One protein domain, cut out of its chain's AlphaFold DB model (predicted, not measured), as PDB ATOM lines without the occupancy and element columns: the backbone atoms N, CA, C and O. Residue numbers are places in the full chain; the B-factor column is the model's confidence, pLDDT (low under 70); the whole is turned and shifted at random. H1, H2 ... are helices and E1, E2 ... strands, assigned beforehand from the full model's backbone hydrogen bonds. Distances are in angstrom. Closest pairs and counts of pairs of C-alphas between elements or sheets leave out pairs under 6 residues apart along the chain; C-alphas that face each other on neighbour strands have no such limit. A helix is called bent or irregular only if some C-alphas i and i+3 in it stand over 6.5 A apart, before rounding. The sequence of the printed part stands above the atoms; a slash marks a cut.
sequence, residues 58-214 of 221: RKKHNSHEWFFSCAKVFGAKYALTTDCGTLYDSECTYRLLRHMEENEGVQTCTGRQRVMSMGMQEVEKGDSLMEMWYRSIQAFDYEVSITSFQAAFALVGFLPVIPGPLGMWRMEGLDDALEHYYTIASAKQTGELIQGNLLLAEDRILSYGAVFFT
ATOM      1  N   ARG A  58     198.599 162.217  95.060       88.00
ATOM      2  CA  ARG A  58     199.174 161.900  96.383       88.00
ATOM      3  C   ARG A  58     198.919 160.466  96.841       88.00
ATOM      4  O   ARG A  58     198.846 160.201  98.035       88.00
ATOM      5  N   LYS A  59     198.757 159.542  95.891       87.56
ATOM      6  CA  LYS A  59     198.462 158.123  96.136       87.56
ATOM      7  C   LYS A  59     197.133 157.898  96.882       87.56
ATOM      8  O   LYS A  59     196.338 158.819  97.102       87.56
ATOM      9  N   LYS A  60     196.880 156.625  97.201       87.75
ATOM     10  CA  LYS A  60     195.648 156.104  97.807       87.75
ATOM     11  C   LYS A  60     195.487 156.511  99.271       87.75
ATOM     12  O   LYS A  60     194.408 156.960  99.644       87.75
ATOM     13  N   HIS A  61     196.550 156.439 100.075       88.81
ATOM     14  CA  HIS A  61     196.480 156.760 101.506       88.81
ATOM     15  C   HIS A  61     195.996 158.189 101.775       88.81
ATOM     16  O   HIS A  61     195.188 158.394 102.672       88.81
ATOM     17  N   ASN A  62     196.388 159.168 100.952       92.38
ATOM     18  CA  ASN A  62     195.891 160.534 101.103       92.38
ATOM     19  C   ASN A  62     194.406 160.661 100.715       92.38
ATOM     20  O   ASN A  62     193.694 161.484 101.274       92.38
ATOM     21  N   SER A  63     193.906 159.845  99.779       92.25
ATOM     22  CA  SER A  63     192.458 159.784  99.522       92.25
ATOM     23  C   SER A  63     191.698 159.183 100.710       92.25
ATOM     24  O   SER A  63     190.621 159.670 101.038       92.25
ATOM     25  N   HIS A  64     192.259 158.160 101.366       93.12
ATOM     26  CA  HIS A  64     191.698 157.614 102.605       93.12
ATOM     27  C   HIS A  64     191.682 158.661 103.722       93.12
ATOM     28  O   HIS A  64     190.656 158.805 104.376       93.12
ATOM     29  N   GLU A  65     192.769 159.417 103.892       93.69
ATOM     30  CA  GLU A  65     192.861 160.510 104.866       93.69
ATOM     31  C   GLU A  65     191.701 161.491 104.722       93.69
ATOM     32  O   GLU A  65     190.913 161.648 105.653       93.69
ATOM     33  N   TRP A  66     191.507 162.046 103.523       94.06
ATOM     34  CA  TRP A  66     190.371 162.927 103.260       94.06
ATOM     35  C   TRP A  66     189.022 162.254 103.526       94.06
ATOM     36  O   TRP A  66     188.161 162.835 104.184       94.06
ATOM     37  N   PHE A  67     188.835 161.022 103.050       95.25
ATOM     38  CA  PHE A  67     187.572 160.306 103.193       95.25
ATOM     39  C   PHE A  67     187.201 160.031 104.659       95.25
ATOM     40  O   PHE A  67     186.090 160.358 105.079       95.25
ATOM     41  N   PHE A  68     188.115 159.467 105.453       95.75
ATOM     42  CA  PHE A  68     187.853 159.143 106.857       95.75
ATOM     43  C   PHE A  68     187.749 160.399 107.729       95.75
ATOM     44  O   PHE A  68     186.919 160.432 108.641       95.75
ATOM     45  N   SER A  69     188.507 161.459 107.426       93.94
ATOM     46  CA  SER A  69     188.337 162.762 108.079       93.94
ATOM     47  C   SER A  69     186.955 163.355 107.798       93.94
ATOM     48  O   SER A  69     186.276 163.772 108.736       93.94
ATOM     49  N   CYS A  70     186.487 163.327 106.546       92.50
ATOM     50  CA  CYS A  70     185.127 163.750 106.206       92.50
ATOM     51  C   CYS A  70     184.071 162.888 106.913       92.50
ATOM     52  O   CYS A  70     183.134 163.430 107.497       92.50
ATOM     53  N   ALA A  71     184.234 161.562 106.927       94.56
ATOM     54  CA  ALA A  71     183.323 160.656 107.628       94.56
ATOM     55  C   ALA A  71     183.207 161.002 109.123       94.56
ATOM     56  O   ALA A  71     182.106 161.001 109.673       94.56
ATOM     57  N   LYS A  72     184.325 161.369 109.764       93.31
ATOM     58  CA  LYS A  72     184.351 161.824 111.159       93.31
ATOM     59  C   LYS A  72     183.638 163.163 111.353       93.31
ATOM     60  O   LYS A  72     182.841 163.281 112.279       93.31
ATOM     61  N   VAL A  73     183.874 164.143 110.475       91.06
ATOM     62  CA  VAL A  73     183.194 165.456 110.511       91.06
ATOM     63  C   VAL A  73     181.677 165.298 110.393       91.06
ATOM     64  O   VAL A  73     180.935 165.962 111.112       91.06
ATOM     65  N   PHE A  74     181.209 164.374 109.553       89.81
ATOM     66  CA  PHE A  74     179.782 164.073 109.405       89.81
ATOM     67  C   PHE A  74     179.211 163.148 110.489       89.81
ATOM     68  O   PHE A  74     178.036 162.792 110.419       89.81
ATOM     69  N   GLY A  75     180.009 162.740 111.481       93.50
ATOM     70  CA  GLY A  75     179.558 161.854 112.555       93.50
ATOM     71  C   GLY A  75     179.122 160.471 112.059       93.50
ATOM     72  O   GLY A  75     178.216 159.864 112.633       93.50
ATOM     73  N   ALA A  76     179.721 159.971 110.975       95.38
ATOM     74  CA  ALA A  76     179.366 158.677 110.410       95.38
ATOM     75  C   ALA A  76     179.696 157.541 111.394       95.38
ATOM     76  O   ALA A  76     180.818 157.437 111.884       95.38
ATOM     77  N   LYS A  77     178.734 156.643 111.646       95.94
ATOM     78  CA  LYS A  77     178.967 155.416 112.434       95.94
ATOM     79  C   LYS A  77     179.817 154.404 111.659       95.94
ATOM     80  O   LYS A  77     180.709 153.769 112.226       95.94
ATOM     81  N   TYR A  78     179.549 154.286 110.360       97.06
ATOM     82  CA  TYR A  78     180.264 153.409 109.442       97.06
ATOM     83  C   TYR A  78     180.709 154.173 108.199       97.06
ATOM     84  O   TYR A  78     179.983 155.039 107.710       97.06
ATOM     85  N   ALA A  79     181.866 153.804 107.662       96.75
ATOM     86  CA  ALA A  79     182.390 154.313 106.404       96.75
ATOM     87  C   ALA A  79     182.595 153.156 105.422       96.75
ATOM     88  O   ALA A  79     183.203 152.146 105.768       96.75
ATOM     89  N   LEU A  80     182.082 153.290 104.199       96.56
ATOM     90  CA  LEU A  80     182.220 152.287 103.143       96.56
ATOM     91  C   LEU A  80     183.180 152.795 102.066       96.56
ATOM     92  O   LEU A  80     182.936 153.833 101.456       96.56
ATOM     93  N   THR A  81     184.261 152.058 101.832       95.25
ATOM     94  CA  THR A  81     185.267 152.314 100.796       95.25
ATOM     95  C   THR A  81     185.057 151.369  99.617       95.25
ATOM     96  O   THR A  81     184.778 150.188  99.821       95.25
ATOM     97  N   THR A  82     185.205 151.876  98.394       94.75
ATOM     98  CA  THR A  82     184.966 151.141  97.145       94.75
ATOM     99  C   THR A  82     185.929 151.590  96.049       94.75
ATOM    100  O   THR A  82     186.197 152.787  95.919       94.75
ATOM    101  N   ASP A  83     186.414 150.641  95.245       92.25
ATOM    102  CA  ASP A  83     187.142 150.949  94.015       92.25
ATOM    103  C   ASP A  83     186.169 151.310  92.884       92.25
ATOM    104  O   ASP A  83     185.124 150.677  92.693       92.25
ATOM    105  N   CYS A  84     186.552 152.301  92.078       90.81
ATOM    106  CA  CYS A  84     185.781 152.721  90.913       90.81
ATOM    107  C   CYS A  84     185.535 151.544  89.953       90.81
ATOM    108  O   CYS A  84     186.459 150.810  89.610       90.81
ATOM    109  N   GLY A  85     184.286 151.380  89.512       87.50
ATOM    110  CA  GLY A  85     183.882 150.291  88.618       87.50
ATOM    111  C   GLY A  85     183.538 148.978  89.326       87.50
ATOM    112  O   GLY A  85     183.129 148.032  88.656       87.50
ATOM    113  N   THR A  86     183.644 148.902  90.657       90.88
ATOM    114  CA  THR A  86     183.168 147.730  91.399       90.88
ATOM    115  C   THR A  86     181.643 147.659  91.361       90.88
ATOM    116  O   THR A  86     180.956 148.623  91.698       90.88
ATOM    117  N   LEU A  87     181.114 146.495  90.985       91.31
ATOM    118  CA  LEU A  87     179.684 146.202  91.009       91.31
ATOM    119  C   LEU A  87     179.330 145.325  92.208       91.31
ATOM    120  O   LEU A  87     180.100 144.457  92.622       91.31
ATOM    121  N   TYR A  88     178.137 145.554  92.748       91.94
ATOM    122  CA  TYR A  88     177.647 144.892  93.948       91.94
ATOM    123  C   TYR A  88     176.347 144.154  93.679       91.94
ATOM    124  O   TYR A  88     175.516 144.596  92.888       91.94
ATOM    125  N   ASP A  89     176.146 143.059  94.409       91.62
ATOM    126  CA  ASP A  89     174.809 142.503  94.600       91.62
ATOM    127  C   ASP A  89     173.898 143.562  95.246       91.62
ATOM    128  O   ASP A  89     174.353 144.338  96.093       91.62
ATOM    129  N   SER A  90     172.616 143.590  94.873       90.69
ATOM    130  CA  SER A  90     171.666 144.613  95.333       90.69
ATOM    131  C   SER A  90     171.520 144.676  96.855       90.69
ATOM    132  O   SER A  90     171.182 145.728  97.395       90.69
ATOM    133  N   GLU A  91     171.788 143.573  97.560       94.88
ATOM    134  CA  GLU A  91     171.721 143.506  99.021       94.88
ATOM    135  C   GLU A  91     173.095 143.613  99.699       94.88
ATOM    136  O   GLU A  91     173.176 143.535 100.925       94.88
ATOM    137  N   CYS A  92     174.186 143.784  98.947       94.94
ATOM    138  CA  CYS A  92     175.549 143.717  99.478       94.94
ATOM    139  C   CYS A  92     175.776 144.703 100.633       94.94
ATOM    140  O   CYS A  92     176.126 144.290 101.739       94.94
ATOM    141  N   THR A  93     175.503 145.991 100.413       94.62
ATOM    142  CA  THR A  93     175.670 147.031 101.439       94.62
ATOM    143  C   THR A  93     174.779 146.784 102.654       94.62
ATOM    144  O   THR A  93     175.231 146.959 103.783       94.62
ATOM    145  N   TYR A  94     173.540 146.329 102.438       96.12
ATOM    146  CA  TYR A  94     172.617 145.983 103.522       96.12
ATOM    147  C   TYR A  94     173.154 144.826 104.374       96.12
ATOM    148  O   TYR A  94     173.153 144.920 105.599       96.12
ATOM    149  N   ARG A  95     173.661 143.760 103.745       96.88
ATOM    150  CA  ARG A  95     174.222 142.596 104.446       96.88
ATOM    151  C   ARG A  95     175.474 142.955 105.244       96.88
ATOM    152  O   ARG A  95     175.602 142.492 106.373       96.88
ATOM    153  N   LEU A  96     176.355 143.801 104.701       96.00
ATOM    154  CA  LEU A  96     177.529 144.291 105.434       96.00
ATOM    155  C   LEU A  96     177.125 145.129 106.646       96.00
ATOM    156  O   LEU A  96     177.594 144.865 107.751       96.00
ATOM    157  N   LEU A  97     176.214 146.089 106.457       96.38
ATOM    158  CA  LEU A  97     175.733 146.936 107.544       96.38
ATOM    159  C   LEU A  97     175.064 146.101 108.634       96.38
ATOM    160  O   LEU A  97     175.383 146.252 109.807       96.38
ATOM    161  N   ARG A  98     174.180 145.178 108.245       96.69
ATOM    162  CA  ARG A  98     173.510 144.267 109.170       96.69
ATOM    163  C   ARG A  98     174.511 143.428 109.960       96.69
ATOM    164  O   ARG A  98     174.395 143.360 111.175       96.69
ATOM    165  N   HIS A  99     175.513 142.851 109.299       94.44
ATOM    166  CA  HIS A  99     176.563 142.089 109.974       94.44
ATOM    167  C   HIS A  99     177.351 142.952 110.973       94.44
ATOM    168  O   HIS A  99     177.633 142.504 112.081       94.44
ATOM    169  N   MET A 100     177.664 144.203 110.620       93.75
ATOM    170  CA  MET A 100     178.337 145.150 111.516       93.75
ATOM    171  C   MET A 100     177.449 145.611 112.683       93.75
ATOM    172  O   MET A 100     177.961 145.956 113.745       93.75
ATOM    173  N   GLU A 101     176.134 145.681 112.506       95.25
ATOM    174  CA  GLU A 101     175.186 146.008 113.581       95.25
ATOM    175  C   GLU A 101     174.979 144.820 114.529       95.25
ATOM    176  O   GLU A 101     174.965 144.999 115.741       95.25
ATOM    177  N   GLU A 102     174.880 143.601 113.993       94.75
ATOM    178  CA  GLU A 102     174.710 142.372 114.781       94.75
ATOM    179  C   GLU A 102     175.977 142.003 115.577       94.75
ATOM    180  O   GLU A 102     175.884 141.292 116.575       94.75
ATOM    181  N   ASN A 103     177.151 142.504 115.168       90.88
ATOM    182  CA  ASN A 103     178.442 142.160 115.763       90.88
ATOM    183  C   ASN A 103     179.239 143.409 116.167       90.88
ATOM    184  O   ASN A 103     180.085 143.913 115.424       90.88
ATOM    185  N   GLU A 104     179.013 143.897 117.387       87.75
ATOM    186  CA  GLU A 104     179.668 145.103 117.928       87.75
ATOM    187  C   GLU A 104     181.201 144.998 118.040       87.75
ATOM    188  O   GLU A 104     181.896 146.022 118.040       87.75
ATOM    189  N   GLY A 105     181.721 143.768 118.132       85.12
ATOM    190  CA  GLY A 105     183.155 143.460 118.160       85.12
ATOM    191  C   GLY A 105     183.838 143.541 116.794       85.12
ATOM    192  O   GLY A 105     185.059 143.665 116.732       85.12
ATOM    193  N   VAL A 106     183.075 143.527 115.695       89.38
ATOM    194  CA  VAL A 106     183.635 143.619 114.344       89.38
ATOM    195  C   VAL A 106     183.943 145.079 114.024       89.38
ATOM    196  O   VAL A 106     183.057 145.947 114.014       89.38
ATOM    197  N   GLN A 107     185.224 145.348 113.757       91.25
ATOM    198  CA  GLN A 107     185.703 146.674 113.370       91.25
ATOM    199  C   GLN A 107     185.589 146.929 111.867       91.25
ATOM    200  O   GLN A 107     185.371 148.062 111.440       91.25
ATOM    201  N   THR A 108     185.751 145.888 111.056       92.44
ATOM    202  CA  THR A 108     185.708 145.998 109.602       92.44
ATOM    203  C   THR A 108     185.230 144.699 108.971       92.44
ATOM    204  O   THR A 108     185.496 143.617 109.495       92.44
ATOM    205  N   CYS A 109     184.526 144.803 107.848       93.12
ATOM    206  CA  CYS A 109     184.098 143.662 107.049       93.12
ATOM    207  C   CYS A 109     184.149 143.990 105.549       93.12
ATOM    208  O   CYS A 109     184.206 145.149 105.133       93.12
ATOM    209  N   THR A 110     184.137 142.953 104.715       93.88
ATOM    210  CA  THR A 110     184.184 143.066 103.250       93.88
ATOM    211  C   THR A 110     183.193 142.108 102.607       93.88
ATOM    212  O   THR A 110     182.830 141.079 103.179       93.88
ATOM    213  N   GLY A 111     182.783 142.420 101.377       91.12
ATOM    214  CA  GLY A 111     182.077 141.473 100.525       91.12
ATOM    215  C   GLY A 111     183.001 140.371 100.001       91.12
ATOM    216  O   GLY A 111     184.207 140.568  99.825       91.12
ATOM    217  N   ARG A 112     182.414 139.209  99.703       89.94
ATOM    218  CA  ARG A 112     183.083 138.147  98.949       89.94
ATOM    219  C   ARG A 112     183.192 138.551  97.483       89.94
ATOM    220  O   ARG A 112     182.176 138.771  96.827       89.94
ATOM    221  N   GLN A 113     184.413 138.577  96.967       90.44
ATOM    222  CA  GLN A 113     184.663 138.805  95.549       90.44
ATOM    223  C   GLN A 113     184.210 137.602  94.725       90.44
ATOM    224  O   GLN A 113     184.416 136.451  95.117       90.44
ATOM    225  N   ARG A 114     183.568 137.880  93.591       89.75
ATOM    226  CA  ARG A 114     183.156 136.879  92.609       89.75
ATOM    227  C   ARG A 114     183.314 137.450  91.216       89.75
ATOM    228  O   ARG A 114     183.063 138.631  90.991       89.75
ATOM    229  N   VAL A 115     183.681 136.585  90.280       91.12
ATOM    230  CA  VAL A 115     183.714 136.951  88.868       91.12
ATOM    231  C   VAL A 115     182.288 137.042  88.348       91.12
ATOM    232  O   VAL A 115     181.476 136.137  88.557       91.12
ATOM    233  N   MET A 116     181.983 138.143  87.667       89.25
ATOM    234  CA  MET A 116     180.678 138.346  87.052       89.25
ATOM    235  C   MET A 116     180.431 137.302  85.965       89.25
ATOM    236  O   MET A 116     181.292 137.034  85.123       89.25
ATOM    237  N   SER A 117     179.226 136.735  85.954       87.00
ATOM    238  CA  SER A 117     178.796 135.879  84.850       87.00
ATOM    239  C   SER A 117     178.642 136.693  83.558       87.00
ATOM    240  O   SER A 117     178.458 137.904  83.611       87.00
ATOM    241  N   MET A 118     178.658 136.031  82.398       84.06
ATOM    242  CA  MET A 118     178.405 136.688  81.105       84.06
ATOM    243  C   MET A 118     177.105 137.501  81.119       84.06
ATOM    244  O   MET A 118     177.089 138.639  80.667       84.06
ATOM    245  N   GLY A 119     176.035 136.939  81.692       83.50
ATOM    246  CA  GLY A 119     174.745 137.624  81.784       83.50
ATOM    247  C   GLY A 119     174.788 138.877  82.662       83.50
ATOM    248  O   GLY A 119     174.058 139.820  82.401       83.50
ATOM    249  N   MET A 120     175.669 138.911  83.666       85.94
ATOM    250  CA  MET A 120     175.864 140.090  84.517       85.94
ATOM    251  C   MET A 120     176.705 141.175  83.837       85.94
ATOM    252  O   MET A 120     176.600 142.332  84.215       85.94
ATOM    253  N   GLN A 121     177.561 140.812  82.878       83.12
ATOM    254  CA  GLN A 121     178.418 141.759  82.156       83.12
ATOM    255  C   GLN A 121     177.708 142.432  80.969       83.12
ATOM    256  O   GLN A 121     178.329 143.236  80.284       83.12
ATOM    257  N   GLU A 122     176.437 142.095  80.714       78.12
ATOM    258  CA  GLU A 122     175.609 142.685  79.646       78.12
ATOM    259  C   GLU A 122     176.276 142.647  78.251       78.12
ATOM    260  O   GLU A 122     176.068 143.516  77.408       78.12
ATOM    261  N   VAL A 123     177.090 141.617  77.981       74.94
ATOM    262  CA  VAL A 123     177.838 141.491  76.720       74.94
ATOM    263  C   VAL A 123     176.890 141.126  75.573       74.94
ATOM    264  O   VAL A 123     176.432 139.988  75.471       74.94
ATOM    265  N   GLU A 124     176.641 142.071  74.661       68.19
ATOM    266  CA  GLU A 124     175.699 141.914  73.536       68.19
ATOM    267  C   GLU A 124     176.043 140.761  72.575       68.19
ATOM    268  O   GLU A 124     175.156 140.186  71.946       68.19
ATOM    269  N   LYS A 125     177.332 140.427  72.428       72.75
ATOM    270  CA  LYS A 125     177.828 139.466  71.423       72.75
ATOM    271  C   LYS A 125     178.136 138.066  71.975       72.75
ATOM    272  O   LYS A 125     178.561 137.209  71.202       72.75
ATOM    273  N   GLY A 126     177.873 137.818  73.262       72.56
ATOM    274  CA  GLY A 126     178.269 136.587  73.961       72.56
ATOM    275  C   GLY A 126     179.788 136.471  74.173       72.56
ATOM    276  O   GLY A 126     180.544 137.282  73.648       72.56
ATOM    277  N   ASP A 127     180.239 135.471  74.943       78.81
ATOM    278  CA  ASP A 127     181.681 135.191  75.096       78.81
ATOM    279  C   ASP A 127     182.233 134.444  73.886       78.81
ATOM    280  O   ASP A 127     181.725 133.386  73.494       78.81
ATOM    281  N   SER A 128     183.387 134.892  73.406       88.44
ATOM    282  CA  SER A 128     184.318 134.023  72.698       88.44
ATOM    283  C   SER A 128     184.855 132.919  73.622       88.44
ATOM    284  O   SER A 128     184.884 133.043  74.848       88.44
ATOM    285  N   LEU A 129     185.359 131.826  73.037       90.12
ATOM    286  CA  LEU A 129     185.978 130.745  73.817       90.12
ATOM    287  C   LEU A 129     187.075 131.273  74.751       90.12
ATOM    288  O   LEU A 129     187.169 130.839  75.893       90.12
ATOM    289  N   MET A 130     187.892 132.212  74.281       91.88
ATOM    290  CA  MET A 130     189.021 132.744  75.038       91.88
ATOM    291  C   MET A 130     188.570 133.600  76.234       91.88
ATOM    292  O   MET A 130     189.098 133.424  77.333       91.88
ATOM    293  N   GLU A 131     187.539 134.430  76.064       90.62
ATOM    294  CA  GLU A 131     186.937 135.201  77.163       90.62
ATOM    295  C   GLU A 131     186.299 134.276  78.211       90.62
ATOM    296  O   GLU A 131     186.534 134.437  79.411       90.62
ATOM    297  N   MET A 132     185.611 133.217  77.765       89.75
ATOM    298  CA  MET A 132     185.069 132.185  78.654       89.75
ATOM    299  C   MET A 132     186.176 131.489  79.456       89.75
ATOM    300  O   MET A 132     186.019 131.262  80.661       89.75
ATOM    301  N   TRP A 133     187.296 131.155  78.807       93.31
ATOM    302  CA  TRP A 133     188.455 130.556  79.466       93.31
ATOM    303  C   TRP A 133     189.045 131.488  80.526       93.31
ATOM    304  O   TRP A 133     189.223 131.059  81.666       93.31
ATOM    305  N   TYR A 134     189.285 132.762  80.205       92.81
ATOM    306  CA  TYR A 134     189.804 133.723  81.184       92.81
ATOM    307  C   TYR A 134     188.865 133.929  82.361       92.81
ATOM    308  O   TYR A 134     189.306 133.874  83.508       92.81
ATOM    309  N   ARG A 135     187.568 134.081  82.096       92.19
ATOM    310  CA  ARG A 135     186.545 134.207  83.134       92.19
ATOM    311  C   ARG A 135     186.519 132.988  84.057       92.19
ATOM    312  O   ARG A 135     186.416 133.143  85.270       92.19
ATOM    313  N   SER A 136     186.661 131.787  83.499       92.50
ATOM    314  CA  SER A 136     186.681 130.539  84.273       92.50
ATOM    315  C   SER A 136     187.944 130.405  85.125       92.50
ATOM    316  O   SER A 136     187.852 130.018  86.287       92.50
ATOM    317  N   ILE A 137     189.112 130.762  84.580       94.94
ATOM    318  CA  ILE A 137     190.387 130.749  85.315       94.94
ATOM    319  C   ILE A 137     190.358 131.769  86.456       94.94
ATOM    320  O   ILE A 137     190.721 131.431  87.579       94.94
ATOM    321  N   GLN A 138     189.874 132.986  86.199       93.56
ATOM    322  CA  GLN A 138     189.711 134.003  87.240       93.56
ATOM    323  C   GLN A 138     188.734 133.535  88.323       93.56
ATOM    324  O   GLN A 138     189.023 133.668  89.508       93.56
ATOM    325  N   ALA A 139     187.593 132.952  87.938       92.38
ATOM    326  CA  ALA A 139     186.617 132.444  88.897       92.38
ATOM    327  C   ALA A 139     187.224 131.349  89.779       92.38
ATOM    328  O   ALA A 139     187.048 131.377  90.993       92.38
ATOM    329  N   PHE A 140     187.979 130.428  89.177       93.81
ATOM    330  CA  PHE A 140     188.714 129.408  89.913       93.81
ATOM    331  C   PHE A 140     189.712 130.024  90.902       93.81
ATOM    332  O   PHE A 140     189.716 129.632  92.066       93.81
ATOM    333  N   ASP A 141     190.503 131.009  90.476       92.56
ATOM    334  CA  ASP A 141     191.512 131.655  91.323       92.56
ATOM    335  C   ASP A 141     190.893 132.343  92.553       92.56
ATOM    336  O   ASP A 141     191.338 132.129  93.684       92.56
ATOM    337  N   TYR A 142     189.794 133.085  92.365       89.88
ATOM    338  CA  TYR A 142     189.070 133.714  93.475       89.88
ATOM    339  C   TYR A 142     188.449 132.688  94.433       89.88
ATOM    340  O   TYR A 142     188.559 132.829  95.653       89.88
ATOM    341  N   GLU A 143     187.807 131.645  93.905       90.62
ATOM    342  CA  GLU A 143     187.123 130.625  94.709       90.62
ATOM    343  C   GLU A 143     188.098 129.758  95.513       90.62
ATOM    344  O   GLU A 143     187.874 129.486  96.702       90.62
ATOM    345  N   VAL A 144     189.209 129.360  94.888       90.56
ATOM    346  CA  VAL A 144     190.268 128.596  95.552       90.56
ATOM    347  C   VAL A 144     190.960 129.453  96.597       90.56
ATOM    348  O   VAL A 144     191.094 128.998  97.729       90.56
ATOM    349  N   SER A 145     191.326 130.698  96.274       87.38
ATOM    350  CA  SER A 145     191.979 131.597  97.232       87.38
ATOM    351  C   SER A 145     191.148 131.771  98.503       87.38
ATOM    352  O   SER A 145     191.662 131.607  99.609       87.38
ATOM    353  N   ILE A 146     189.842 132.022  98.366       84.38
ATOM    354  CA  ILE A 146     188.949 132.135  99.526       84.38
ATOM    355  C   ILE A 146     188.940 130.828 100.320       84.38
ATOM    356  O   ILE A 146     189.206 130.848 101.518       84.38
ATOM    357  N   THR A 147     188.697 129.691  99.669       85.88
ATOM    358  CA  THR A 147     188.590 128.396 100.362       85.88
ATOM    359  C   THR A 147     189.893 128.010 101.070       85.88
ATOM    360  O   THR A 147     189.865 127.511 102.196       85.88
ATOM    361  N   SER A 148     191.042 128.266 100.442       88.94
ATOM    362  CA  SER A 148     192.362 127.937 100.982       88.94
ATOM    363  C   SER A 148     192.742 128.796 102.184       88.94
ATOM    364  O   SER A 148     193.330 128.280 103.135       88.94
ATOM    365  N   PHE A 149     192.412 130.089 102.169       85.75
ATOM    366  CA  PHE A 149     192.826 130.998 103.235       85.75
ATOM    367  C   PHE A 149     191.782 131.187 104.336       85.75
ATOM    368  O   PHE A 149     192.156 131.502 105.466       85.75
ATOM    369  N   GLN A 150     190.496 130.948 104.065       84.38
ATOM    370  CA  GLN A 150     189.423 131.205 105.027       84.38
ATOM    371  C   GLN A 150     189.584 130.401 106.321       84.38
ATOM    372  O   GLN A 150     189.340 130.943 107.395       84.38
ATOM    373  N   ALA A 151     190.078 129.158 106.254       84.75
ATOM    374  CA  ALA A 151     190.374 128.369 107.453       84.75
ATOM    375  C   ALA A 151     191.494 128.995 108.305       84.75
ATOM    376  O   ALA A 151     191.373 129.085 109.525       84.75
ATOM    377  N   ALA A 152     192.571 129.467 107.670       86.56
ATOM    378  CA  ALA A 152     193.674 130.121 108.369       86.56
ATOM    379  C   ALA A 152     193.247 131.469 108.967       86.56
ATOM    380  O   ALA A 152     193.602 131.782 110.100       86.56
ATOM    381  N   PHE A 153     192.454 132.253 108.235       85.88
ATOM    382  CA  PHE A 153     191.958 133.541 108.717       85.88
ATOM    383  C   PHE A 153     190.982 133.371 109.882       85.88
ATOM    384  O   PHE A 153     191.099 134.094 110.870       85.88
ATOM    385  N   ALA A 154     190.112 132.356 109.824       80.25
ATOM    386  CA  ALA A 154     189.238 131.984 110.933       80.25
ATOM    387  C   ALA A 154     190.029 131.567 112.186       80.25
ATOM    388  O   ALA A 154     189.658 131.946 113.292       80.25
ATOM    389  N   LEU A 155     191.141 130.838 112.027       82.81
ATOM    390  CA  LEU A 155     192.019 130.482 113.150       82.81
ATOM    391  C   LEU A 155     192.728 131.698 113.761       82.81
ATOM    392  O   LEU A 155     192.905 131.758 114.974       82.81
ATOM    393  N   VAL A 156     193.168 132.642 112.927       81.19
ATOM    394  CA  VAL A 156     193.946 133.815 113.360       81.19
ATOM    395  C   VAL A 156     193.070 134.915 113.962       81.19
ATOM    396  O   VAL A 156     193.568 135.725 114.742       81.19
ATOM    397  N   GLY A 157     191.776 134.955 113.653       79.44
ATOM    398  CA  GLY A 157     190.878 135.907 114.298       79.44
ATOM    399  C   GLY A 157     190.649 137.211 113.517       79.44
ATOM    400  O   GLY A 157     189.892 138.050 113.989       79.44
ATOM    401  N   PHE A 158     191.226 137.386 112.319       85.38
ATOM    402  CA  PHE A 158     190.928 138.539 111.447       85.38
ATOM    403  C   PHE A 158     191.326 138.315 109.973       85.38
ATOM    404  O   PHE A 158     192.006 137.344 109.640       85.38
ATOM    405  N   LEU A 159     190.915 139.232 109.086       87.44
ATOM    406  CA  LEU A 159     191.357 139.299 107.688       87.44
ATOM    407  C   LEU A 159     192.670 140.095 107.570       87.44
ATOM    408  O   LEU A 159     192.678 141.278 107.911       87.44
ATOM    409  N   PRO A 160     193.769 139.519 107.043       87.88
ATOM    410  CA  PRO A 160     195.041 140.240 106.907       87.88
ATOM    411  C   PRO A 160     194.980 141.472 106.002       87.88
ATOM    412  O   PRO A 160     195.805 142.374 106.137       87.88
ATOM    413  N   VAL A 161     194.043 141.482 105.051       89.25
ATOM    414  CA  VAL A 161     193.831 142.573 104.099       89.25
ATOM    415  C   VAL A 161     192.339 142.704 103.825       89.25
ATOM    416  O   VAL A 161     191.706 141.742 103.388       89.25
ATOM    417  N   ILE A 162     191.791 143.897 104.038       91.25
ATOM    418  CA  ILE A 162     190.499 144.290 103.479       91.25
ATOM    419  C   ILE A 162     190.717 144.637 102.001       91.25
ATOM    420  O   ILE A 162     191.527 145.516 101.693       91.25
ATOM    421  N   PRO A 163     190.063 143.930 101.071       89.38
ATOM    422  CA  PRO A 163     190.317 144.103  99.653       89.38
ATOM    423  C   PRO A 163     189.803 145.462  99.151       89.38
ATOM    424  O   PRO A 163     188.760 145.943  99.581       89.38
ATOM    425  N   GLY A 164     190.519 146.056  98.190       87.56
ATOM    426  CA  GLY A 164     190.188 147.368  97.606       87.56
ATOM    427  C   GLY A 164     188.746 147.522  97.094       87.56
ATOM    428  O   GLY A 164     188.114 148.530  97.414       87.56
ATOM    429  N   PRO A 165     188.165 146.518  96.401       91.94
ATOM    430  CA  PRO A 165     186.827 146.649  95.832       91.94
ATOM    431  C   PRO A 165     185.724 146.993  96.832       91.94
ATOM    432  O   PRO A 165     184.749 147.647  96.457       91.94
ATOM    433  N   LEU A 166     185.836 146.556  98.092       94.50
ATOM    434  CA  LEU A 166     184.842 146.876  99.109       94.50
ATOM    435  C   LEU A 166     185.396 146.708 100.522       94.50
ATOM    436  O   LEU A 166     185.866 145.636 100.879       94.50
ATOM    437  N   GLY A 167     185.227 147.726 101.359       94.88
ATOM    438  CA  GLY A 167     185.471 147.633 102.796       94.88
ATOM    439  C   GLY A 167     184.465 148.477 103.564       94.88
ATOM    440  O   GLY A 167     184.216 149.619 103.191       94.88
ATOM    441  N   MET A 168     183.871 147.927 104.620       96.19
ATOM    442  CA  MET A 168     183.019 148.666 105.548       96.19
ATOM    443  C   MET A 168     183.715 148.753 106.901       96.19
ATOM    444  O   MET A 168     184.052 147.735 107.493       96.19
ATOM    445  N   TRP A 169     183.891 149.972 107.391       95.56
ATOM    446  CA  TRP A 169     184.685 150.297 108.567       95.56
ATOM    447  C   TRP A 169     183.795 150.908 109.640       95.56
ATOM    448  O   TRP A 169     183.027 151.828 109.355       95.56
ATOM    449  N   ARG A 170     183.905 150.438 110.881       95.19
ATOM    450  CA  ARG A 170     183.348 151.130 112.046       95.19
ATOM    451  C   ARG A 170     184.253 152.309 112.386       95.19
ATOM    452  O   ARG A 170     185.456 152.127 112.545       95.19
ATOM    453  N   MET A 171     183.677 153.502 112.498       95.06
ATOM    454  CA  MET A 171     184.460 154.715 112.767       95.06
ATOM    455  C   MET A 171     184.899 154.813 114.229       95.06
ATOM    456  O   MET A 171     185.984 155.303 114.526       95.06
ATOM    457  N   GLU A 172     184.079 154.305 115.149       91.88
ATOM    458  CA  GLU A 172     184.410 154.246 116.571       91.88
ATOM    459  C   GLU A 172     185.692 153.429 116.805       91.88
ATOM    460  O   GLU A 172     185.764 152.257 116.432       91.88
ATOM    461  N   GLY A 173     186.698 154.045 117.429       88.44
ATOM    462  CA  GLY A 173     187.973 153.401 117.766       88.44
ATOM    463  C   GLY A 173     188.975 153.287 116.612       88.44
ATOM    464  O   GLY A 173     190.078 152.802 116.833       88.44
ATOM    465  N   LEU A 174     188.638 153.741 115.398       91.94
ATOM    466  CA  LEU A 174     189.509 153.600 114.223       91.94
ATOM    467  C   LEU A 174     190.634 154.654 114.159       91.94
ATOM    468  O   LEU A 174     191.567 154.493 113.378       91.94
ATOM    469  N   ASP A 175     190.564 155.709 114.975       91.81
ATOM    470  CA  ASP A 175     191.470 156.868 114.929       91.81
ATOM    471  C   ASP A 175     192.959 156.482 115.020       91.81
ATOM    472  O   ASP A 175     193.728 156.810 114.118       91.81
ATOM    473  N   ASP A 176     193.350 155.714 116.043       91.50
ATOM    474  CA  ASP A 176     194.746 155.292 116.252       91.50
ATOM    475  C   ASP A 176     195.269 154.443 115.075       91.50
ATOM    476  O   ASP A 176     196.422 154.561 114.650       91.50
ATOM    477  N   ALA A 177     194.404 153.596 114.504       92.38
ATOM    478  CA  ALA A 177     194.743 152.770 113.348       92.38
ATOM    479  C   ALA A 177     194.962 153.617 112.085       92.38
ATOM    480  O   ALA A 177     195.878 153.333 111.308       92.38
ATOM    481  N   LEU A 178     194.142 154.654 111.889       93.56
ATOM    482  CA  LEU A 178     194.273 155.592 110.775       93.56
ATOM    483  C   LEU A 178     195.536 156.439 110.914       93.56
ATOM    484  O   LEU A 178     196.289 156.546 109.952       93.56
ATOM    485  N   GLU A 179     195.818 156.971 112.105       92.06
ATOM    486  CA  GLU A 179     197.030 157.757 112.360       92.06
ATOM    487  C   GLU A 179     198.300 156.937 112.080       92.06
ATOM    488  O   GLU A 179     199.214 157.398 111.385       92.06
ATOM    489  N   HIS A 180     198.334 155.685 112.545       90.69
ATOM    490  CA  HIS A 180     199.448 154.781 112.274       90.69
ATOM    491  C   HIS A 180     199.586 154.460 110.778       90.69
ATOM    492  O   HIS A 180     200.691 154.493 110.227       90.69
ATOM    493  N   TYR A 181     198.461 154.202 110.104       92.31
ATOM    494  CA  TYR A 181     198.417 153.974 108.663       92.31
ATOM    495  C   TYR A 181     198.963 155.172 107.874       92.31
ATOM    496  O   TYR A 181     199.849 154.990 107.037       92.31
ATOM    497  N   TYR A 182     198.506 156.392 108.168       91.38
ATOM    498  CA  TYR A 182     198.964 157.602 107.480       91.38
ATOM    499  C   TYR A 182     200.438 157.888 107.737       91.38
ATOM    500  O   TYR A 182     201.157 158.246 106.801       91.38
ATOM    501  N   THR A 183     200.905 157.677 108.970       89.31
ATOM    502  CA  THR A 183     202.312 157.866 109.343       89.31
ATOM    503  C   THR A 183     203.222 156.979 108.506       89.31
ATOM    504  O   THR A 183     204.204 157.461 107.943       89.31
ATOM    505  N   ILE A 184     202.887 155.693 108.377       87.06
ATOM    506  CA  ILE A 184     203.705 154.763 107.596       87.06
ATOM    507  C   ILE A 184     203.577 155.044 106.099       87.06
ATOM    508  O   ILE A 184     204.592 155.113 105.410       87.06
ATOM    509  N   ALA A 185     202.357 155.230 105.591       86.19
ATOM    510  CA  ALA A 185     202.116 155.401 104.159       86.19
ATOM    511  C   ALA A 185     202.706 156.713 103.601       86.19
ATOM    512  O   ALA A 185     203.101 156.775 102.433       86.19
ATOM    513  N   SER A 186     202.822 157.741 104.447       84.00
ATOM    514  CA  SER A 186     203.439 159.031 104.106       84.00
ATOM    515  C   SER A 186     204.956 159.052 104.319       84.00
ATOM    516  O   SER A 186     205.624 160.023 103.950       84.00
ATOM    517  N   ALA A 187     205.528 158.007 104.922       81.00
ATOM    518  CA  ALA A 187     206.939 157.983 105.256       81.00
ATOM    519  C   ALA A 187     207.798 157.913 103.981       81.00
ATOM    520  O   ALA A 187     207.619 157.052 103.117       81.00
ATOM    521  N   LYS A 188     208.785 158.811 103.859       73.38
ATOM    522  CA  LYS A 188     209.775 158.736 102.772       73.38
ATOM    523  C   LYS A 188     210.589 157.459 102.941       73.38
ATOM    524  O   LYS A 188     211.048 157.207 104.046       73.38
ATOM    525  N   GLN A 189     210.808 156.688 101.874       68.56
ATOM    526  CA  GLN A 189     211.719 155.540 101.928       68.56
ATOM    527  C   GLN A 189     213.105 156.014 102.387       68.56
ATOM    528  O   GLN A 189     213.827 156.675 101.647       68.56
ATOM    529  N   THR A 190     213.454 155.694 103.628       63.16
ATOM    530  CA  THR A 190     214.707 156.080 104.298       63.16
ATOM    531  C   THR A 190     215.845 155.099 104.014       63.16
ATOM    532  O   THR A 190     216.957 155.296 104.486       63.16
ATOM    533  N   GLY A 191     215.590 154.041 103.234       63.38
ATOM    534  CA  GLY A 191     216.540 152.951 102.990       63.38
ATOM    535  C   GLY A 191     216.582 151.899 104.105       63.38
ATOM    536  O   GLY A 191     217.289 150.904 103.968       63.38
ATOM    537  N   GLU A 192     215.809 152.068 105.184       78.44
ATOM    538  CA  GLU A 192     215.700 151.081 106.259       78.44
ATOM    539  C   GLU A 192     214.785 149.911 105.865       78.44
ATOM    540  O   GLU A 192     213.661 150.102 105.395       78.44
ATOM    541  N   LEU A 193     215.255 148.678 106.092       83.56
ATOM    542  CA  LEU A 193     214.580 147.447 105.657       83.56
ATOM    543  C   LEU A 193     213.148 147.320 106.199       83.56
ATOM    544  O   LEU A 193     212.236 146.946 105.463       83.56
ATOM    545  N   ILE A 194     212.942 147.638 107.482       82.81
ATOM    546  CA  ILE A 194     211.631 147.523 108.137       82.81
ATOM    547  C   ILE A 194     210.638 148.496 107.501       82.81
ATOM    548  O   ILE A 194     209.546 148.097 107.104       82.81
ATOM    549  N   GLN A 195     211.033 149.759 107.351       81.38
ATOM    550  CA  GLN A 195     210.178 150.787 106.770       81.38
ATOM    551  C   GLN A 195     209.879 150.509 105.291       81.38
ATOM    552  O   GLN A 195     208.745 150.685 104.848       81.38
ATOM    553  N   GLY A 196     210.866 150.012 104.535       82.00
ATOM    554  CA  GLY A 196     210.672 149.565 103.156       82.00
ATOM    555  C   GLY A 196     209.632 148.446 103.043       82.00
ATOM    556  O   GLY A 196     208.730 148.533 102.212       82.00
ATOM    557  N   ASN A 197     209.704 147.438 103.917       84.38
ATOM    558  CA  ASN A 197     208.745 146.330 103.938       84.38
ATOM    559  C   ASN A 197     207.334 146.776 104.340       84.38
ATOM    560  O   ASN A 197     206.358 146.302 103.762       84.38
ATOM    561  N   LEU A 198     207.215 147.693 105.303       83.31
ATOM    562  CA  LEU A 198     205.920 148.236 105.706       83.31
ATOM    563  C   LEU A 198     205.268 149.042 104.575       83.31
ATOM    564  O   LEU A 198     204.082 148.862 104.314       83.31
ATOM    565  N   LEU A 199     206.042 149.855 103.850       82.31
ATOM    566  CA  LEU A 199     205.558 150.584 102.674       82.31
ATOM    567  C   LEU A 199     205.096 149.645 101.548       82.31
ATOM    568  O   LEU A 199     204.096 149.923 100.896       82.31
ATOM    569  N   LEU A 200     205.782 148.515 101.334       81.62
ATOM    570  CA  LEU A 200     205.350 147.491 100.369       81.62
ATOM    571  C   LEU A 200     204.031 146.812 100.766       81.62
ATOM    572  O   LEU A 200     203.316 146.302  99.907       81.62
ATOM    573  N   ALA A 201     203.717 146.787 102.059       84.31
ATOM    574  CA  ALA A 201     202.537 146.145 102.620       84.31
ATOM    575  C   ALA A 201     201.501 147.163 103.137       84.31
ATOM    576  O   ALA A 201     200.726 146.828 104.036       84.31
ATOM    577  N   GLU A 202     201.467 148.386 102.588       83.44
ATOM    578  CA  GLU A 202     200.661 149.493 103.129       83.44
ATOM    579  C   GLU A 202     199.167 149.155 103.276       83.44
ATOM    580  O   GLU A 202     198.558 149.480 104.296       83.44
ATOM    581  N   ASP A 203     198.589 148.416 102.321       79.62
ATOM    582  CA  ASP A 203     197.178 148.001 102.344       79.62
ATOM    583  C   ASP A 203     196.839 147.082 103.534       79.62
ATOM    584  O   ASP A 203     195.683 146.972 103.954       79.62
ATOM    585  N   ARG A 204     197.847 146.424 104.117       88.81
ATOM    586  CA  ARG A 204     197.657 145.549 105.276       88.81
ATOM    587  C   ARG A 204     197.641 146.324 106.586       88.81
ATOM    588  O   ARG A 204     196.987 145.896 107.531       88.81
ATOM    589  N   ILE A 205     198.339 147.458 106.650       89.56
ATOM    590  CA  ILE A 205     198.560 148.210 107.893       89.56
ATOM    591  C   ILE A 205     197.234 148.620 108.517       89.56
ATOM    592  O   ILE A 205     197.028 148.382 109.703       89.56
ATOM    593  N   LEU A 206     196.317 149.174 107.721       90.75
ATOM    594  CA  LEU A 206     195.011 149.587 108.228       90.75
ATOM    595  C   LEU A 206     194.169 148.385 108.683       90.75
ATOM    596  O   LEU A 206     193.492 148.460 109.704       90.75
ATOM    597  N   SER A 207     194.258 147.261 107.967       90.69
ATOM    598  CA  SER A 207     193.541 146.023 108.305       90.69
ATOM    599  C   SER A 207     194.020 145.448 109.644       90.69
ATOM    600  O   SER A 207     193.208 145.145 110.514       90.69
ATOM    601  N   TYR A 208     195.338 145.372 109.853       89.69
ATOM    602  CA  TYR A 208     195.924 144.977 111.137       89.69
ATOM    603  C   TYR A 208     195.637 146.003 112.236       89.69
ATOM    604  O   TYR A 208     195.284 145.633 113.355       89.69
ATOM    605  N   GLY A 209     195.764 147.294 111.931       88.81
ATOM    606  CA  GLY A 209     195.532 148.371 112.883       88.81
ATOM    607  C   GLY A 209     194.103 148.368 113.423       88.81
ATOM    608  O   GLY A 209     193.907 148.497 114.629       88.81
ATOM    609  N   ALA A 210     193.116 148.114 112.561       88.44
ATOM    610  CA  ALA A 210     191.715 147.972 112.952       88.44
ATOM    611  C   ALA A 210     191.479 146.843 113.973       88.44
ATOM    612  O   ALA A 210     190.492 146.881 114.702       88.44
ATOM    613  N   VAL A 211     192.375 145.860 114.060       86.81
ATOM    614  CA  VAL A 211     192.310 144.768 115.039       86.81
ATOM    615  C   VAL A 211     193.111 145.113 116.296       86.81
ATOM    616  O   VAL A 211     192.617 144.966 117.410       86.81
ATOM    617  N   PHE A 212     194.351 145.582 116.139       84.69
ATOM    618  CA  PHE A 212     195.264 145.776 117.269       84.69
ATOM    619  C   PHE A 212     194.986 147.040 118.086       84.69
ATOM    620  O   PHE A 212     195.181 147.028 119.302       84.69
ATOM    621  N   PHE A 213     194.539 148.123 117.450       82.81
ATOM    622  CA  PHE A 213     194.328 149.397 118.141       82.81
ATOM    623  C   PHE A 213     192.950 149.516 118.783       82.81
ATOM    624  O   PHE A 213     192.772 150.273 119.733       82.81
ATOM    625  N   THR A 214     191.972 148.731 118.336       71.38
ATOM    626  CA  THR A 214     190.575 148.936 118.735       71.38
ATOM    627  C   THR A 214     190.217 148.341 120.089       71.38
ATOM    628  O   THR A 214     189.091 148.528 120.542       71.38
TER     629      THR A 214
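This is residues 58 to 214 of the 221 residues of an uncharacterized protein of Sphaeroforma arctica JP610 (UniProt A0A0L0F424). What does the model look like at first sight? A short two-strand ribbon, E1 and E2, sits between H2 on one side and H1 on the other, and on the side of H1 the helix H5 packs on both H7 and residues 61 to 65 of H1, with H6 crosswise at the end of H5 near Ala 185. From this body residues 103 to 117 run out to the short H3, and the long helix H4 runs back, making a long arm that touches no other helix. How is it made up? The printed part has 157 residues and is mostly helix, in the order H1 E1 H2 H3 H4 E2 H5 H6 H7, with the two strands antiparallel. It is only just compact, close to loose, with a radius of gyration of the C-alphas of 17.9 A and spans of 49 by 41 by 35 A.

How do the strands pair? E1, residues 78 to 81, and E2, residues 167 to 170, are antiparallel at 159 degrees, with N 79 and O 169 within hydrogen-bond range at 2.8 A. Residues 108 to 109 pair with residues 168 to 169 of E2, antiparallel. What is near the strands? For H2, residues 92 to 102, and E2 the closest C-alphas are those of Leu 96 and Met 168, 7.0 A apart. For H1, residues 59 to 73, and E1 they are those of Ala 71 and Ala 79, 6.5 A apart. Which helix is the hub? H5, residues 175 to 185, touches H7, residues 202 to 212, at a shallow tilt of 25 degrees, opposite ways, closest at the C-alphas of Ala 177 and Gly 209, 4.5 A. It touches residues 61 to 65 of H1 alone, at 19 degrees, a shallow tilt, opposite ways, closest at His 61 and Ala 185, C-alphas 6.4 A apart. It touches H6, residues 193 to 200, about perpendicular at 74 degrees, the C-alphas of Ala 185 and Leu 199 being 6.1 A apart. What of the others? H3, residues 118 to 121, and H4, residues 129 to 156, are only just apart, their closest C-alphas 8.4 A from each other. Every O i to N i+4 pair is within hydrogen-bond range in H2, H5 and H6, but 10 of 11 in H1, 22 of 24 in H4 and 4 of 7 in H7; H3 is too short for such a pair.

Where do the first and last elements lie? H1 begins at C-alpha 59, (198.462, 158.123, 96.136), and is 22.2 A long; H7 ends at C-alpha 212, (195.264, 145.776, 117.269). How does the longest helix run? H4 is 40.5 A long from C-alpha 129, (185.978, 130.745, 73.817), with a kink of 32 degrees near residue 150. It is irregular, but only just: C-alphas 148 and 151 are 6.8 A apart.

How far does it reach? The two C-alphas farthest apart, those of Lys 125 and Glu 192, are 52.8 A apart. Is it continuous? The printed part has no cut, and its one long link is H2 to H3. Where is confidence low? The pLDDT is under 70 at residue 124 and residues 189 to 191.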